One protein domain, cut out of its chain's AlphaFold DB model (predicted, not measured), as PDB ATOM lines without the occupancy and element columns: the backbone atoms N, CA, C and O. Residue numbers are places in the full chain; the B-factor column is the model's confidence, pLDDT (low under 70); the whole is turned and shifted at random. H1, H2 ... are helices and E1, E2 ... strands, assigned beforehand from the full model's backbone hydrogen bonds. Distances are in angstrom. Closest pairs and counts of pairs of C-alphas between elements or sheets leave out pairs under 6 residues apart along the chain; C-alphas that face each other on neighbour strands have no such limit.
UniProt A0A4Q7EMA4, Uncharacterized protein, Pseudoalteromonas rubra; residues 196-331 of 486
ATOM      1  N   PRO A 196      96.606  43.435  94.543       61.97
ATOM      2  CA  PRO A 196      95.508  42.521  94.306       61.97
ATOM      3  C   PRO A 196      96.098  41.150  93.995       61.97
ATOM      4  O   PRO A 196      97.045  41.036  93.214       61.97
ATOM      5  N   LYS A 197      95.520  40.092  94.573       69.75
ATOM      6  CA  LYS A 197      95.872  38.694  94.265       69.75
ATOM      7  C   LYS A 197      95.507  38.306  92.830       69.75
ATOM      8  O   LYS A 197      95.320  37.136  92.525       69.75
ATOM      9  N   TYR A 198      95.322  39.268  91.942       71.56
ATOM     10  CA  TYR A 198      94.975  39.037  90.565       71.56
ATOM     11  C   TYR A 198      95.607  40.088  89.670       71.56
ATOM     12  O   TYR A 198      95.843  41.228  90.064       71.56
ATOM     13  N   CYS A 199      95.851  39.693  88.431       73.56
ATOM     14  CA  CYS A 199      96.291  40.585  87.384       73.56
ATOM     15  C   CYS A 199      95.525  40.265  86.103       73.56
ATOM     16  O   CYS A 199      95.446  39.099  85.704       73.56
ATOM     17  N   ILE A 200      94.943  41.294  85.483       77.25
ATOM     18  CA  ILE A 200      94.121  41.163  84.279       77.25
ATOM     19  C   ILE A 200      94.828  41.880  83.133       77.25
ATOM     20  O   ILE A 200      94.916  43.107  83.120       77.25
ATOM     21  N   HIS A 201      95.295  41.113  82.156       71.69
ATOM     22  CA  HIS A 201      95.943  41.627  80.954       71.69
ATOM     23  C   HIS A 201      95.076  41.351  79.732       71.69
ATOM     24  O   HIS A 201      94.521  40.263  79.587       71.69
ATOM     25  N   SER A 202      94.989  42.305  78.813       70.00
ATOM     26  CA  SER A 202      94.486  42.032  77.466       70.00
ATOM     27  C   SER A 202      95.553  41.268  76.688       70.00
ATOM     28  O   SER A 202      96.713  41.671  76.695       70.00
ATOM     29  N   GLN A 203      95.179  40.165  76.039       59.88
ATOM     30  CA  GLN A 203      96.165  39.279  75.412       59.88
ATOM     31  C   GLN A 203      96.230  39.412  73.886       59.88
ATOM     32  O   GLN A 203      97.232  39.029  73.289       59.88
ATOM     33  N   LYS A 204      95.183  39.937  73.239       61.22
ATOM     34  CA  LYS A 204      95.151  40.037  71.780       61.22
ATOM     35  C   LYS A 204      94.299  41.210  71.313       61.22
ATOM     36  O   LYS A 204      93.078  41.167  71.465       61.22
ATOM     37  N   THR A 205      94.961  42.224  70.765       65.69
ATOM     38  CA  THR A 205      94.362  43.295  69.968       65.69
ATOM     39  C   THR A 205      94.672  43.024  68.500       65.69
ATOM     40  O   THR A 205      95.827  43.082  68.085       65.69
ATOM     41  N   ASP A 206      93.662  42.662  67.709       75.12
ATOM     42  CA  ASP A 206      93.830  42.654  66.254       75.12
ATOM     43  C   ASP A 206      93.764  44.116  65.788       75.12
ATOM     44  O   ASP A 206      92.759  44.789  66.035       75.12
ATOM     45  N   LEU A 207      94.839  44.617  65.172       86.88
ATOM     46  CA  LEU A 207      94.869  45.956  64.585       86.88
ATOM     47  C   LEU A 207      94.278  45.882  63.174       86.88
ATOM     48  O   LEU A 207      94.841  45.233  62.292       86.88
ATOM     49  N   VAL A 208      93.131  46.524  62.969       89.44
ATOM     50  CA  VAL A 208      92.354  46.441  61.726       89.44
ATOM     51  C   VAL A 208      92.286  47.823  61.078       89.44
ATOM     52  O   VAL A 208      91.861  48.768  61.743       89.44
ATOM     53  N   PRO A 209      92.692  47.985  59.806       92.19
ATOM     54  CA  PRO A 209      92.566  49.263  59.112       92.19
ATOM     55  C   PRO A 209      91.093  49.619  58.904       92.19
ATOM     56  O   PRO A 209      90.276  48.752  58.596       92.19
ATOM     57  N   ILE A 210      90.761  50.902  59.042       91.25
ATOM     58  CA  ILE A 210      89.412  51.402  58.772       91.25
ATOM     59  C   ILE A 210      89.192  51.435  57.249       91.25
ATOM     60  O   ILE A 210      89.913  52.169  56.566       91.25
ATOM     61  N   PRO A 211      88.202  50.702  56.701       91.62
ATOM     62  CA  PRO A 211      87.932  50.680  55.268       91.62
ATOM     63  C   PRO A 211      87.582  52.070  54.741       91.62
ATOM     64  O   PRO A 211      86.809  52.792  55.367       91.62
ATOM     65  N   GLU A 212      88.071  52.448  53.559       87.88
ATOM     66  CA  GLU A 212      87.683  53.713  52.903       87.88
ATOM     67  C   GLU A 212      86.163  53.824  52.695       87.88
ATOM     68  O   GLU A 212      85.599  54.917  52.739       87.88
ATOM     69  N   ALA A 213      85.494  52.682  52.516       90.19
ATOM     70  CA  ALA A 213      84.050  52.578  52.362       90.19
ATOM     71  C   ALA A 213      83.262  52.781  53.670       90.19
ATOM     72  O   ALA A 213      82.035  52.916  53.610       90.19
ATOM     73  N   SER A 214      83.928  52.846  54.831       92.00
ATOM     74  CA  SER A 214      83.254  53.011  56.118       92.00
ATOM     75  C   SER A 214      82.452  54.311  56.175       92.00
ATOM     76  O   SER A 214      82.825  55.341  55.598       92.00
ATOM     77  N   LEU A 215      81.339  54.291  56.908       89.81
ATOM     78  CA  LEU A 215      80.515  55.478  57.123       89.81
ATOM     79  C   LEU A 215      81.320  56.597  57.797       89.81
ATOM     80  O   LEU A 215      81.142  57.764  57.454       89.81
ATOM     81  N   PHE A 216      82.256  56.250  58.685       89.31
ATOM     82  CA  PHE A 216      83.177  57.200  59.304       89.31
ATOM     83  C   PHE A 216      84.040  57.930  58.261       89.31
ATOM     84  O   PHE A 216      84.054  59.164  58.218       89.31
ATOM     85  N   ASN A 217      84.699  57.194  57.359       87.31
ATOM     86  CA  ASN A 217      85.519  57.800  56.310       87.31
ATOM     87  C   ASN A 217      84.671  58.638  55.338       87.31
ATOM     88  O   ASN A 217      85.019  59.779  55.027       87.31
ATOM     89  N   ARG A 218      83.518  58.110  54.912       86.50
ATOM     90  CA  ARG A 218      82.640  58.749  53.919       86.50
ATOM     91  C   ARG A 218      81.916  59.998  54.422       86.50
ATOM     92  O   ARG A 218      81.690  60.908  53.628       86.50
ATOM     93  N   TYR A 219      81.509  60.030  55.692       83.38
ATOM     94  CA  TYR A 219      80.636  61.086  56.226       83.38
ATOM     95  C   TYR A 219      81.314  61.997  57.251       83.38
ATOM     96  O   TYR A 219      80.876  63.136  57.394       83.38
ATOM     97  N   MET A 220      82.360  61.540  57.949       83.00
ATOM     98  CA  MET A 220      82.981  62.301  59.047       83.00
ATOM     99  C   MET A 220      84.398  62.782  58.716       83.00
ATOM    100  O   MET A 220      84.758  63.911  59.062       83.00
ATOM    101  N   ARG A 221      85.192  61.970  58.001       81.38
ATOM    102  CA  ARG A 221      86.535  62.362  57.525       81.38
ATOM    103  C   ARG A 221      86.550  63.030  56.155       81.38
ATOM    104  O   ARG A 221      87.539  63.674  55.815       81.38
ATOM    105  N   ALA A 222      85.487  62.889  55.368       75.06
ATOM    106  CA  ALA A 222      85.424  63.483  54.041       75.06
ATOM    107  C   ALA A 222      85.541  65.017  54.102       75.06
ATOM    108  O   ALA A 222      84.803  65.681  54.827       75.06
ATOM    109  N   VAL A 223      86.446  65.575  53.290       73.00
ATOM    110  CA  VAL A 223      86.688  67.030  53.170       73.00
ATOM    111  C   VAL A 223      85.444  67.770  52.669       73.00
ATOM    112  O   VAL A 223      85.209  68.928  52.995       73.00
ATOM    113  N   SER A 224      84.617  67.086  51.884       71.81
ATOM    114  CA  SER A 224      83.361  67.603  51.355       71.81
ATOM    115  C   SER A 224      82.217  66.692  51.770       71.81
ATOM    116  O   SER A 224      82.297  65.480  51.560       71.81
ATOM    117  N   SER A 225      81.139  67.274  52.302       66.00
ATOM    118  CA  SER A 225      79.966  66.510  52.720       66.00
ATOM    119  C   SER A 225      79.418  65.675  51.554       66.00
ATOM    120  O   SER A 225      79.199  66.214  50.461       66.00
ATOM    121  N   PRO A 226      79.178  64.369  51.751       69.00
ATOM    122  CA  PRO A 226      78.612  63.527  50.707       69.00
ATOM    123  C   PRO A 226      77.239  64.051  50.270       69.00
ATOM    124  O   PRO A 226      76.416  64.472  51.081       69.00
ATOM    125  N   LYS A 227      76.980  64.016  48.956       67.75
ATOM    126  CA  LYS A 227      75.715  64.494  48.360       67.75
ATOM    127  C   LYS A 227      74.506  63.641  48.765       67.75
ATOM    128  O   LYS A 227      73.366  64.090  48.664       67.75
ATOM    129  N   GLU A 228      74.753  62.407  49.190       76.81
ATOM    130  CA  GLU A 228      73.737  61.460  49.625       76.81
ATOM    131  C   GLU A 228      73.389  61.678  51.102       76.81
ATOM    132  O   GLU A 228      74.241  61.539  51.978       76.81
ATOM    133  N   LYS A 229      72.119  61.985  51.391       76.56
ATOM    134  CA  LYS A 229      71.625  62.064  52.772       76.56
ATOM    135  C   LYS A 229      71.421  60.663  53.339       76.56
ATOM    136  O   LYS A 229      70.611  59.901  52.810       76.56
ATOM    137  N   LEU A 230      72.083  60.367  54.453       80.44
ATOM    138  CA  LEU A 230      71.869  59.131  55.198       80.44
ATOM    139  C   LEU A 230      70.481  59.163  55.864       80.44
ATOM    140  O   LEU A 230      70.174  60.080  56.626       80.44
ATOM    141  N   LYS A 231      69.625  58.177  55.577       85.69
ATOM    142  CA  LYS A 231      68.340  58.000  56.273       85.69
ATOM    143  C   LYS A 231      68.523  56.998  57.407       85.69
ATOM    144  O   LYS A 231      68.419  55.799  57.178       85.69
ATOM    145  N   CYS A 232      68.800  57.494  58.605       86.44
ATOM    146  CA  CYS A 232      69.050  56.672  59.787       86.44
ATOM    147  C   CYS A 232      67.886  56.714  60.788       86.44
ATOM    148  O   CYS A 232      67.147  57.697  60.872       86.44
ATOM    149  N   SER A 233      67.743  55.648  61.577       89.38
ATOM    150  CA  SER A 233      66.910  55.645  62.784       89.38
ATOM    151  C   SER A 233      67.538  56.510  63.887       89.38
ATOM    152  O   SER A 233      68.723  56.839  63.826       89.38
ATOM    153  N   ASN A 234      66.780  56.848  64.938       85.19
ATOM    154  CA  ASN A 234      67.325  57.595  66.083       85.19
ATOM    155  C   ASN A 234      68.509  56.867  66.745       85.19
ATOM    156  O   ASN A 234      69.489  57.503  67.117       85.19
ATOM    157  N   THR A 235      68.444  55.539  66.862       83.94
ATOM    158  CA  THR A 235      69.507  54.728  67.473       83.94
ATOM    159  C   THR A 235      70.774  54.711  66.616       83.94
ATOM    160  O   THR A 235      71.878  54.842  67.140       83.94
ATOM    161  N   GLN A 236      70.623  54.597  65.294       88.25
ATOM    162  CA  GLN A 236      71.740  54.682  64.349       88.25
ATOM    163  C   GLN A 236      72.356  56.083  64.351       88.25
ATOM    164  O   GLN A 236      73.574  56.217  64.373       88.25
ATOM    165  N   TYR A 237      71.522  57.125  64.391       86.31
ATOM    166  CA  TYR A 237      71.979  58.508  64.488       86.31
ATOM    167  C   TYR A 237      72.814  58.735  65.752       86.31
ATOM    168  O   TYR A 237      73.924  59.246  65.665       86.31
ATOM    169  N   GLN A 238      72.330  58.287  66.915       83.56
ATOM    170  CA  GLN A 238      73.076  58.376  68.174       83.56
ATOM    171  C   GLN A 238      74.426  57.651  68.102       83.56
ATOM    172  O   GLN A 238      75.434  58.198  68.540       83.56
ATOM    173  N   ALA A 239      74.471  56.454  67.511       84.19
ATOM    174  CA  ALA A 239      75.714  55.703  67.344       84.19
ATOM    175  C   ALA A 239      76.717  56.405  66.415       84.19
ATOM    176  O   ALA A 239      77.912  56.425  66.699       84.19
ATOM    177  N   LEU A 240      76.230  57.024  65.336       85.38
ATOM    178  CA  LEU A 240      77.058  57.826  64.438       85.38
ATOM    179  C   LEU A 240      77.567  59.099  65.133       85.38
ATOM    180  O   LEU A 240      78.737  59.436  64.994       85.38
ATOM    181  N   CYS A 241      76.746  59.770  65.942       83.19
ATOM    182  CA  CYS A 241      77.197  60.918  66.734       83.19
ATOM    183  C   CYS A 241      78.319  60.551  67.719       83.19
ATOM    184  O   CYS A 241      79.227  61.353  67.910       83.19
ATOM    185  N   LEU A 242      78.288  59.349  68.310       80.00
ATOM    186  CA  LEU A 242      79.349  58.886  69.215       80.00
ATOM    187  C   LEU A 242      80.706  58.775  68.510       80.00
ATOM    188  O   LEU A 242      81.716  59.194  69.065       80.00
ATOM    189  N   ILE A 243      80.747  58.240  67.286       84.12
ATOM    190  CA  ILE A 243      82.010  58.130  66.537       84.12
ATOM    191  C   ILE A 243      82.427  59.445  65.862       84.12
ATOM    192  O   ILE A 243      83.584  59.580  65.484       84.12
ATOM    193  N   ALA A 244      81.532  60.431  65.743       78.25
ATOM    194  CA  ALA A 244      81.872  61.758  65.219       78.25
ATOM    195  C   ALA A 244      82.820  62.549  66.133       78.25
ATOM    196  O   ALA A 244      83.464  63.480  65.662       78.25
ATOM    197  N   GLN A 245      82.912  62.162  67.408       77.94
ATOM    198  CA  GLN A 245      83.831  62.728  68.403       77.94
ATOM    199  C   GLN A 245      85.223  62.069  68.380       77.94
ATOM    200  O   GLN A 245      86.075  62.389  69.202       77.94
ATOM    201  N   ILE A 246      85.448  61.092  67.496       79.62
ATOM    202  CA  ILE A 246      86.726  60.383  67.389       79.62
ATOM    203  C   ILE A 246      87.642  61.130  66.421       79.62
ATOM    204  O   ILE A 246      87.210  61.532  65.338       79.62
ATOM    205  N   ASP A 247      88.920  61.250  66.791       75.88
ATOM    206  CA  ASP A 247      89.939  61.915  65.980       75.88
ATOM    207  C   ASP A 247      89.955  61.375  64.535       75.88
ATOM    208  O   ASP A 247      90.111  60.179  64.262       75.88
ATOM    209  N   LYS A 248      89.830  62.298  63.578       79.56
ATOM    210  CA  LYS A 248      89.858  62.031  62.137       79.56
ATOM    211  C   LYS A 248      91.197  61.469  61.653       79.56
ATOM    212  O   LYS A 248      91.262  60.969  60.530       79.56
ATOM    213  N   LYS A 249      92.269  61.539  62.444       78.44
ATOM    214  CA  LYS A 249      93.564  60.914  62.133       78.44
ATOM    215  C   LYS A 249      93.571  59.407  62.385       78.44
ATOM    216  O   LYS A 249      94.460  58.725  61.876       78.44
ATOM    217  N   VAL A 250      92.590  58.861  63.109       80.62
ATOM    218  CA  VAL A 250      92.505  57.416  63.354       80.62
ATOM    219  C   VAL A 250      92.364  56.674  62.018       80.62
ATOM    220  O   VAL A 250      91.474  56.932  61.203       80.62
ATOM    221  N   THR A 251      93.294  55.754  61.760       84.25
ATOM    222  CA  THR A 251      93.346  54.931  60.534       84.25
ATOM    223  C   THR A 251      93.137  53.448  60.807       84.25
ATOM    224  O   THR A 251      92.840  52.697  59.882       84.25
ATOM    225  N   HIS A 252      93.268  53.029  62.064       90.50
ATOM    226  CA  HIS A 252      93.165  51.644  62.498       90.50
ATOM    227  C   HIS A 252      92.373  51.569  63.801       90.50
ATOM    228  O   HIS A 252      92.359  52.518  64.582       90.50
ATOM    229  N   VAL A 253      91.742  50.426  64.038       88.81
ATOM    230  CA  VAL A 253      91.038  50.111  65.282       88.81
ATOM    231  C   VAL A 253      91.600  48.844  65.904       88.81
ATOM    232  O   VAL A 253      92.156  47.994  65.208       88.81
ATOM    233  N   GLU A 254      91.432  48.703  67.214       85.88
ATOM    234  CA  GLU A 254      91.900  47.543  67.967       85.88
ATOM    235  C   GLU A 254      90.722  46.704  68.466       85.88
ATOM    236  O   GLU A 254      89.851  47.203  69.180       85.88
ATOM    237  N   PHE A 255      90.736  45.403  68.171       85.12
ATOM    238  CA  PHE A 255      89.753  44.459  68.704       85.12
ATOM    239  C   PHE A 255      90.338  43.578  69.791       85.12
ATOM    240  O   PHE A 255      91.191  42.734  69.524       85.12
ATOM    241  N   THR A 256      89.820  43.712  71.010       86.69
ATOM    242  CA  THR A 256      90.184  42.817  72.112       86.69
ATOM    243  C   THR A 256      89.416  41.502  71.997       86.69
ATOM    244  O   THR A 256      88.201  41.489  72.183       86.69
ATOM    245  N   GLN A 257      90.114  40.396  71.733       84.31
ATOM    246  CA  GLN A 257      89.495  39.065  71.602       84.31
ATOM    247  C   GLN A 257      89.426  38.298  72.930       84.31
ATOM    248  O   GLN A 257      88.497  37.528  73.165       84.31
ATOM    249  N   SER A 258      90.419  38.483  73.802       85.44
ATOM    250  CA  SER A 258      90.523  37.748  75.063       85.44
ATOM    251  C   SER A 258      91.178  38.567  76.174       85.44
ATOM    252  O   SER A 258      92.022  39.442  75.940       85.44
ATOM    253  N   LEU A 259      90.795  38.235  77.408       84.56
ATOM    254  CA  LEU A 259      91.432  38.702  78.633       84.56
ATOM    255  C   LEU A 259      92.132  37.530  79.316       84.56
ATOM    256  O   LEU A 259      91.530  36.486  79.559       84.56
ATOM    257  N   ASN A 260      93.389  37.739  79.671       84.12
ATOM    258  CA  ASN A 260      94.147  36.859  80.537       84.12
ATOM    259  C   ASN A 260      94.003  37.295  81.981       84.12
ATOM    260  O   ASN A 260      94.360  38.418  82.335       84.12
ATOM    261  N   VAL A 261      93.573  36.368  82.825       85.25
ATOM    262  CA  VAL A 261      93.431  36.595  84.258       85.25
ATOM    263  C   VAL A 261      94.372  35.644  84.976       85.25
ATOM    264  O   VAL A 261      94.224  34.426  84.892       85.25
ATOM    265  N   LYS A 262      95.352  36.198  85.685       84.50
ATOM    266  CA  LYS A 262      96.197  35.440  86.608       84.50
ATOM    267  C   LYS A 262      95.695  35.701  88.017       84.50
ATOM    268  O   LYS A 262      95.557  36.861  88.381       84.50
ATOM    269  N   ILE A 263      95.447  34.647  88.790       84.69
ATOM    270  CA  ILE A 263      95.003  34.740  90.185       84.69
ATOM    271  C   ILE A 263      96.027  34.020  91.061       84.69
ATOM    272  O   ILE A 263      96.401  32.882  90.779       84.69
ATOM    273  N   ASP A 264      96.485  34.692  92.107       79.88
ATOM    274  CA  ASP A 264      97.326  34.141  93.154       79.88
ATOM    275  C   ASP A 264      96.457  33.471  94.229       79.88
ATOM    276  O   ASP A 264      95.686  34.121  94.937       79.88
ATOM    277  N   LEU A 265      96.589  32.149  94.331       83.56
ATOM    278  CA  LEU A 265      95.902  31.305  95.311       83.56
ATOM    279  C   LEU A 265      96.872  30.751  96.367       83.56
ATOM    280  O   LEU A 265      96.542  29.787  97.056       83.56
ATOM    281  N   SER A 266      98.066  31.339  96.505       81.88
ATOM    282  CA  SER A 266      99.043  30.967  97.541       81.88
ATOM    283  C   SER A 266      98.505  31.137  98.965       81.88
ATOM    284  O   SER A 266      98.987  30.490  99.894       81.88
ATOM    285  N   SER A 267      97.473  31.965  99.140       78.88
ATOM    286  CA  SER A 267      96.710  32.110 100.378       78.88
ATOM    287  C   SER A 267      95.201  32.149 100.097       78.88
ATOM    288  O   SER A 267      94.790  32.583  99.016       78.88
ATOM    289  N   PRO A 268      94.351  31.726 101.058       83.81
ATOM    290  CA  PRO A 268      92.901  31.795 100.910       83.81
ATOM    291  C   PRO A 268      92.422  33.203 100.542       83.81
ATOM    292  O   PRO A 268      92.917  34.201 101.070       83.81
ATOM    293  N   MET A 269      91.445  33.271  99.640       83.44
ATOM    294  CA  MET A 269      90.785  34.512  99.248       83.44
ATOM    295  C   MET A 269      89.575  34.758 100.155       83.44
ATOM    296  O   MET A 269      88.715  33.893 100.322       83.44
ATOM    297  N   SER A 270      89.505  35.937 100.758       84.06
ATOM    298  CA  SER A 270      88.346  36.415 101.504       84.06
ATOM    299  C   SER A 270      87.174  36.719 100.569       84.06
ATOM    300  O   SER A 270      87.345  36.981  99.378       84.06
ATOM    301  N   LYS A 271      85.956  36.756 101.124       86.50
ATOM    302  CA  LYS A 271      84.749  37.126 100.368       86.50
ATOM    303  C   LYS A 271      84.890  38.494  99.680       86.50
ATOM    304  O   LYS A 271      84.518  38.626  98.522       86.50
ATOM    305  N   ARG A 272      85.478  39.478 100.370       83.38
ATOM    306  CA  ARG A 272      85.736  40.818  99.821       83.38
ATOM    307  C   ARG A 272      86.703  40.769  98.637       83.38
ATOM    308  O   ARG A 272      86.449  41.412  97.629       83.38
ATOM    309  N   GLU A 273      87.805  40.023  98.750       82.81
ATOM    310  CA  GLU A 273      88.775  39.878  97.652       82.81
ATOM    311  C   GLU A 273      88.136  39.219  96.420       82.81
ATOM    312  O   GLU A 273      88.413  39.633  95.296       82.81
ATOM    313  N   LEU A 274      87.234  38.252  96.624       86.88
ATOM    314  CA  LEU A 274      86.466  37.643  95.538       86.88
ATOM    315  C   LEU A 274      85.509  38.652  94.882       86.88
ATOM    316  O   LEU A 274      85.473  38.751  93.659       86.88
ATOM    317  N   GLU A 275      84.759  39.424  95.670       87.50
ATOM    318  CA  GLU A 275      83.853  40.465  95.158       87.50
ATOM    319  C   GLU A 275      84.610  41.563  94.391       87.50
ATOM    320  O   GLU A 275      84.149  42.012  93.339       87.50
ATOM    321  N   LEU A 276      85.800  41.945  94.865       85.12
ATOM    322  CA  LEU A 276      86.705  42.864  94.170       85.12
ATOM    323  C   LEU A 276      87.181  42.296  92.833       85.12
ATOM    324  O   LEU A 276      87.108  42.996  91.826       85.12
ATOM    325  N   LEU A 277      87.634  41.038  92.804       85.94
ATOM    326  CA  LEU A 277      88.036  40.362  91.570       85.94
ATOM    327  C   LEU A 277      86.881  40.323  90.562       85.94
ATOM    328  O   LEU A 277      87.070  40.684  89.403       85.94
ATOM    329  N   MET A 278      85.682  39.925  90.995       88.06
ATOM    330  CA  MET A 278      84.510  39.856  90.117       88.06
ATOM    331  C   MET A 278      84.117  41.237  89.583       88.06
ATOM    332  O   MET A 278      83.833  41.367  88.394       88.06
ATOM    333  N   SER A 279      84.160  42.272  90.426       86.19
ATOM    334  CA  SER A 279      83.857  43.650  90.016       86.19
ATOM    335  C   SER A 279      84.905  44.197  89.041       86.19
ATOM    336  O   SER A 279      84.550  44.811  88.038       86.19
ATOM    337  N   ALA A 280      86.192  43.926  89.283       84.19
ATOM    338  CA  ALA A 280      87.277  44.323  88.388       84.19
ATOM    339  C   ALA A 280      87.208  43.600  87.035       84.19
ATOM    340  O   ALA A 280      87.437  44.218  85.994       84.19
ATOM    341  N   LEU A 281      86.857  42.309  87.029       87.25
ATOM    342  CA  LEU A 281      86.607  41.553  85.801       87.25
ATOM    343  C   LEU A 281      85.419  42.124  85.031       87.25
ATOM    344  O   LEU A 281      85.550  42.352  83.832       87.25
ATOM    345  N   HIS A 282      84.304  42.400  85.711       87.25
ATOM    346  CA  HIS A 282      83.128  43.006  85.093       87.25
ATOM    347  C   HIS A 282      83.488  44.339  84.424       87.25
ATOM    348  O   HIS A 282      83.308  44.470  83.215       87.25
ATOM    349  N   HIS A 283      84.114  45.259  85.166       84.81
ATOM    350  CA  HIS A 283      84.556  46.551  84.639       84.81
ATOM    351  C   HIS A 283      85.498  46.406  83.440       84.81
ATOM    352  O   HIS A 283      85.374  47.101  82.430       84.81
ATOM    353  N   LYS A 284      86.471  45.492  83.529       85.62
ATOM    354  CA  LYS A 284      87.449  45.291  82.458       85.62
ATOM    355  C   LYS A 284      86.782  44.732  81.201       85.62
ATOM    356  O   LYS A 284      87.097  45.205  80.111       85.62
ATOM    357  N   ILE A 285      85.872  43.768  81.335       86.62
ATOM    358  CA  ILE A 285      85.141  43.209  80.193       86.62
ATOM    359  C   ILE A 285      84.236  44.275  79.576       86.62
ATOM    360  O   ILE A 285      84.341  44.496  78.374       86.62
ATOM    361  N   GLU A 286      83.436  44.984  80.374       86.00
ATOM    362  CA  GLU A 286      82.555  46.067  79.911       86.00
ATOM    363  C   GLU A 286      83.349  47.152  79.159       86.00
ATOM    364  O   GLU A 286      82.989  47.544  78.044       86.00
ATOM    365  N   ARG A 287      84.500  47.582  79.700       85.50
ATOM    366  CA  ARG A 287      85.392  48.544  79.036       85.50
ATOM    367  C   ARG A 287      85.866  48.039  77.673       85.50
ATOM    368  O   ARG A 287      85.860  48.799  76.704       85.50
ATOM    369  N   HIS A 288      86.297  46.780  77.573       86.12
ATOM    370  CA  HIS A 288      86.755  46.209  76.301       86.12
ATOM    371  C   HIS A 288      85.599  45.931  75.327       86.12
ATOM    372  O   HIS A 288      85.768  46.137  74.129       86.12
ATOM    373  N   GLN A 289      84.411  45.561  75.808       86.00
ATOM    374  CA  GLN A 289      83.202  45.444  74.987       86.00
ATOM    375  C   GLN A 289      82.790  46.798  74.406       86.00
ATOM    376  O   GLN A 289      82.490  46.884  73.217       86.00
ATOM    377  N   THR A 290      82.856  47.863  75.210       84.31
ATOM    378  CA  THR A 290      82.597  49.238  74.765       84.31
ATOM    379  C   THR A 290      83.596  49.658  73.689       84.31
ATOM    380  O   THR A 290      83.192  50.103  72.618       84.31
ATOM    381  N   LYS A 291      84.900  49.426  73.904       85.44
ATOM    382  CA  LYS A 291      85.938  49.691  72.890       85.44
ATOM    383  C   LYS A 291      85.732  48.891  71.601       85.44
ATOM    384  O   LYS A 291      85.861  49.448  70.513       85.44
ATOM    385  N   ASN A 292      85.387  47.609  71.709       87.56
ATOM    386  CA  ASN A 292      85.107  46.763  70.550       87.56
ATOM    387  C   ASN A 292      83.854  47.238  69.798       87.56
ATOM    388  O   ASN A 292      83.840  47.210  68.571       87.56
ATOM    389  N   ARG A 293      82.817  47.708  70.505       87.38
ATOM    390  CA  ARG A 293      81.628  48.322  69.895       87.38
ATOM    391  C   ARG A 293      81.995  49.590  69.132       87.38
ATOM    392  O   ARG A 293      81.615  49.710  67.974       87.38
ATOM    393  N   THR A 294      82.766  50.494  69.735       88.69
ATOM    394  CA  THR A 294      83.264  51.697  69.053       88.69
ATOM    395  C   THR A 294      84.089  51.341  67.817       88.69
ATOM    396  O   THR A 294      83.883  51.910  66.750       88.69
ATOM    397  N   SER A 295      84.963  50.340  67.929       89.62
ATOM    398  CA  SER A 295      85.763  49.840  66.807       89.62
ATOM    399  C   SER A 295      84.884  49.273  65.688       89.62
ATOM    400  O   SER A 295      85.093  49.594  64.525       89.62
ATOM    401  N   ALA A 296      83.851  48.495  66.021       90.75
ATOM    402  CA  ALA A 296      82.901  47.967  65.043       90.75
ATOM    403  C   ALA A 296      82.090  49.078  64.354       90.75
ATOM    404  O   ALA A 296      81.863  49.004  63.151       90.75
ATOM    405  N   LEU A 297      81.712  50.134  65.082       91.12
ATOM    406  CA  LEU A 297      81.052  51.309  64.502       91.12
ATOM    407  C   LEU A 297      81.962  52.060  63.521       91.12
ATOM    408  O   LEU A 297      81.493  52.499  62.474       91.12
ATOM    409  N   LEU A 298      83.257  52.186  63.827       91.06
ATOM    410  CA  LEU A 298      84.241  52.805  62.932       91.06
ATOM    411  C   LEU A 298      84.474  51.993  61.649       91.06
ATOM    412  O   LEU A 298      84.757  52.579  60.603       91.06
ATOM    413  N   LEU A 299      84.349  50.664  61.719       92.00
ATOM    414  CA  LEU A 299      84.483  49.769  60.567       92.00
ATOM    415  C   LEU A 299      83.217  49.665  59.707       92.00
ATOM    416  O   LEU A 299      83.330  49.258  58.556       92.00
ATOM    417  N   ALA A 300      82.044  50.022  60.235       93.38
ATOM    418  CA  ALA A 300      80.770  49.823  59.550       93.38
ATOM    419  C   ALA A 300      80.691  50.599  58.220       93.38
ATOM    420  O   ALA A 300      80.846  51.823  58.182       93.38
ATOM    421  N   GLU A 301      80.393  49.899  57.130       93.31
ATOM    422  CA  GLU A 301      80.235  50.447  55.776       93.31
ATOM    423  C   GLU A 301      78.782  50.830  55.460       93.31
ATOM    424  O   GLU A 301      78.510  51.608  54.538       93.31
ATOM    425  N   ASN A 302      77.828  50.324  56.247       92.19
ATOM    426  CA  ASN A 302      76.397  50.549  56.062       92.19
ATOM    427  C   ASN A 302      75.625  50.579  57.398       92.19
ATOM    428  O   ASN A 302      76.146  50.267  58.466       92.19
ATOM    429  N   LEU A 303      74.358  50.999  57.338       91.56
ATOM    430  CA  LEU A 303      73.503  51.150  58.523       91.56
ATOM    431  C   LEU A 303      73.117  49.814  59.182       91.56
ATOM    432  O   LEU A 303      72.839  49.795  60.379       91.56
ATOM    433  N   GLU A 304      73.115  48.709  58.434       91.88
ATOM    434  CA  GLU A 304      72.837  47.378  58.989       91.88
ATOM    435  C   GLU A 304      73.992  46.914  59.889       91.88
ATOM    436  O   GLU A 304      73.763  46.387  60.978       91.88
ATOM    437  N   GLU A 305      75.231  47.196  59.489       92.62
ATOM    438  CA  GLU A 305      76.431  46.954  60.295       92.62
ATOM    439  C   GLU A 305      76.494  47.856  61.535       92.62
ATOM    440  O   GLU A 305      76.917  47.403  62.599       92.62
ATOM    441  N   VAL A 306      75.996  49.098  61.450       90.44
ATOM    442  CA  VAL A 306      75.820  49.973  62.627       90.44
ATOM    443  C   VAL A 306      74.846  49.347  63.629       90.44
ATOM    444  O   VAL A 306      75.124  49.312  64.831       90.44
ATOM    445  N   ASP A 307      73.721  48.810  63.152       89.25
ATOM    446  CA  ASP A 307      72.775  48.098  64.014       89.25
ATOM    447  C   ASP A 307      73.405  46.840  64.618       89.25
ATOM    448  O   ASP A 307      73.182  46.547  65.791       89.25
ATOM    449  N   GLN A 308      74.209  46.104  63.849       88.06
ATOM    450  CA  GLN A 308      74.907  44.918  64.336       88.06
ATOM    451  C   GLN A 308      75.936  45.259  65.420       88.06
ATOM    452  O   GLN A 308      75.955  44.600  66.459       88.06
ATOM    453  N   ALA A 309      76.735  46.312  65.232       85.94
ATOM    454  CA  ALA A 309      77.696  46.788  66.227       85.94
ATOM    455  C   ALA A 309      77.011  47.189  67.549       85.94
ATOM    456  O   ALA A 309      77.543  46.950  68.634       85.94
ATOM    457  N   ASN A 310      75.794  47.736  67.470       79.19
ATOM    458  CA  ASN A 310      74.978  48.092  68.632       79.19
ATOM    459  C   ASN A 310      74.307  46.902  69.339       79.19
ATOM    460  O   ASN A 310      73.857  47.071  70.469       79.19
ATOM    461  N   ARG A 311      74.223  45.719  68.715       74.06
ATOM    462  CA  ARG A 311      73.555  44.525  69.276       74.06
ATOM    463  C   ARG A 311      74.445  43.669  70.192       74.06
ATOM    464  O   ARG A 311      74.010  42.598  70.607       74.06
ATOM    465  N   ASN A 312      75.676  44.093  70.489       62.75
ATOM    466  CA  ASN A 312      76.591  43.320  71.333       62.75
ATOM    467  C   ASN A 312      76.036  43.074  72.749       62.75
ATOM    468  O   ASN A 312      75.292  43.888  73.289       62.75
ATOM    469  N   ILE A 313      76.419  41.928  73.330       58.09
ATOM    470  CA  ILE A 313      76.004  41.470  74.665       58.09
ATOM    471  C   ILE A 313      76.449  42.492  75.712       58.09
ATOM    472  O   ILE A 313      77.642  42.607  75.997       58.09
ATOM    473  N   ASP A 314      75.479  43.203  76.273       64.50
ATOM    474  CA  ASP A 314      75.656  44.119  77.392       64.50
ATOM    475  C   ASP A 314      75.715  43.305  78.694       64.50
ATOM    476  O   ASP A 314      74.777  42.572  79.020       64.50
ATOM    477  N   LEU A 315      76.835  43.382  79.417       66.44
ATOM    478  CA  LEU A 315      76.973  42.779  80.750       66.44
ATOM    479  C   LEU A 315      76.209  43.562  81.831       66.44
ATOM    480  O   LEU A 315      76.139  43.115  82.977       66.44
ATOM    481  N   GLY A 316      75.578  44.672  81.447       71.75
ATOM    482  CA  GLY A 316      75.007  45.654  82.346       71.75
ATOM    483  C   GLY A 316      76.037  46.725  82.686       71.75
ATOM    484  O   GLY A 316      77.235  46.567  82.474       71.75
ATOM    485  N   THR A 317      75.548  47.825  83.243       72.56
ATOM    486  CA  THR A 317      76.394  48.926  83.703       72.56
ATOM    487  C   THR A 317      77.226  48.494  84.903       72.56
ATOM    488  O   THR A 317      76.691  47.940  85.870       72.56
ATOM    489  N   PHE A 318      78.521  48.791  84.879       79.25
ATOM    490  CA  PHE A 318      79.371  48.641  86.054       79.25
ATOM    491  C   PHE A 318      78.859  49.480  87.233       79.25
ATOM    492  O   PHE A 318      78.757  50.702  87.151       79.25
ATOM    493  N   ASP A 319      78.566  48.808  88.351       82.88
ATOM    494  CA  ASP A 319      78.179  49.446  89.614       82.88
ATOM    495  C   ASP A 319      79.421  50.063  90.277       82.88
ATOM    496  O   ASP A 319      80.116  49.436  91.091       82.88
ATOM    497  N   LEU A 320      79.720  51.302  89.876       82.88
ATOM    498  CA  LEU A 320      80.855  52.072  90.374       82.88
ATOM    499  C   LEU A 320      80.750  52.294  91.886       82.88
ATOM    500  O   LEU A 320      81.752  52.150  92.588       82.88
ATOM    501  N   ALA A 321      79.554  52.577  92.409       86.00
ATOM    502  CA  ALA A 321      79.353  52.776  93.841       86.00
ATOM    503  C   ALA A 321      79.701  51.520  94.651       86.00
ATOM    504  O   ALA A 321      80.373  51.610  95.681       86.00
ATOM    505  N   ASN A 322      79.304  50.335  94.182       86.31
ATOM    506  CA  ASN A 322      79.679  49.075  94.814       86.31
ATOM    507  C   ASN A 322      81.187  48.813  94.731       86.31
ATOM    508  O   ASN A 322      81.789  48.385  95.714       86.31
ATOM    509  N   TYR A 323      81.822  49.104  93.595       84.69
ATOM    510  CA  TYR A 323      83.274  48.986  93.479       84.69
ATOM    511  C   TYR A 323      84.015  49.935  94.434       84.69
ATOM    512  O   TYR A 323      84.942  49.514  95.131       84.69
ATOM    513  N   MET A 324      83.590  51.196  94.531       86.56
ATOM    514  CA  MET A 324      84.134  52.161  95.491       86.56
ATOM    515  C   MET A 324      83.923  51.691  96.937       86.56
ATOM    516  O   MET A 324      84.852  51.722  97.741       86.56
ATOM    517  N   ASP A 325      82.746  51.154  97.264       86.06
ATOM    518  CA  ASP A 325      82.467  50.565  98.576       86.06
ATOM    519  C   ASP A 325      83.376  49.372  98.912       86.06
ATOM    520  O   ASP A 325      83.772  49.204 100.070       86.06
ATOM    521  N   LEU A 326      83.714  48.543  97.922       84.06
ATOM    522  CA  LEU A 326      84.594  47.389  98.095       84.06
ATOM    523  C   LEU A 326      86.065  47.788  98.211       84.06
ATOM    524  O   LEU A 326      86.815  47.119  98.926       84.06
ATOM    525  N   THR A 327      86.489  48.847  97.525       81.31
ATOM    526  CA  THR A 327      87.883  49.317  97.495       81.31
ATOM    527  C   THR A 327      88.213  50.294  98.615       81.31
ATOM    528  O   THR A 327      89.386  50.415  98.964       81.31
ATOM    529  N   LYS A 328      87.208  50.936  99.228       86.50
ATOM    530  CA  LYS A 328      87.455  51.967 100.237       86.50
ATOM    531  C   LYS A 328      88.276  51.481 101.430       86.50
ATOM    532  O   LYS A 328      88.268  50.300 101.810       86.50
ATOM    533  N   TYR A 329      88.954  52.432 102.054       86.69
ATOM    534  CA  TYR A 329      89.749  52.220 103.249       86.69
ATOM    535  C   TYR A 329      88.885  51.675 104.406       86.69
ATOM    536  O   TYR A 329      87.730  52.059 104.590       86.69
ATOM    537  N   GLN A 330      89.417  50.736 105.195       85.62
ATOM    538  CA  GLN A 330      88.646  50.064 106.247       85.62
ATOM    539  C   GLN A 330      88.894  50.671 107.629       85.62
ATOM    540  O   GLN A 330      89.806  50.268 108.353       85.62
ATOM    541  N   ILE A 331      88.004  51.577 108.037       90.12
ATOM    542  CA  ILE A 331      87.989  52.150 109.389       90.12
ATOM    543  C   ILE A 331      86.912  51.455 110.217       90.12
ATOM    544  O   ILE A 331      85.715  51.598 109.962       90.12
TER     545      ILE A 331
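What this domain is: This is residues 196 to 331 of the 486 residues of an uncharacterized protein of Pseudoalteromonas rubra (UniProt A0A4Q7EMA4). One long helix, H3, runs along a long ribbon of two antiparallel strands, E1 and E2, in a rod-like model. Three short helices, H1, H2 and H4, cluster round the last turns of H3, and H5 packs near its first turns. The printed part has 136 residues with five named helices and two named strands, in the order E1 H1 H2 E2 H3 H4 H5, a mixed class. It is loose, with a radius of gyration of the C-alphas of 19.2 A and spans of 64 by 28 by 23 A.

How they stand to each other: E1, residues 198 to 209, and E2, residues 252 to 263, are antiparallel neighbours at 162 degrees; N 199 and O 262 are 2.8 A apart, within hydrogen-bond range. The hub is H3, residues 271 to 299; its closest C-alphas to E2 are those of Ser 295 and Val 253, 5.5 A. H1, residues 215 to 221, touches H3 residues 298 to 299 alone, about perpendicular at 85 degrees; the closest C-alphas, of Phe 216 and Leu 298, are 5.8 A apart. H2, residues 234 to 243, touches H3 residues 294 to 298 alone, about perpendicular at 84 degrees, closest at C-alphas 243 and 298, 6.8 A. H4, residues 303 to 310, forms a helical hairpin with H3, a shallow tilt of 10 degrees, opposite ways; C-alphas 296 and 309 are closest, 5.5 A. H5, residues 320 to 327, touches H3 residues 272 to 280 alone at a steep tilt of 39 degrees, closest at C-alphas 276 and 326, 6.4 A. Every O i to N i+4 pair is within hydrogen-bond range in H2, H3, H4 and H5, and 2 of 3 in H1.

Where its parts are: E1 begins at C-alpha 198 (94.975, 39.037, 90.565) and is 33.2 A long; E2 is 32.5 A. H3 is 41.8 A. H5 ends at C-alpha 327 (87.883, 49.317, 97.495).

The domain as a whole: The farthest C-alphas, of Lys 227 and Ser 267, are 64.8 A apart. The printed part has no cut, and H1 to H2 is a long link. Confidence is low at residues 196 to 197, 203 to 205, 225 to 227 and 312 to 315.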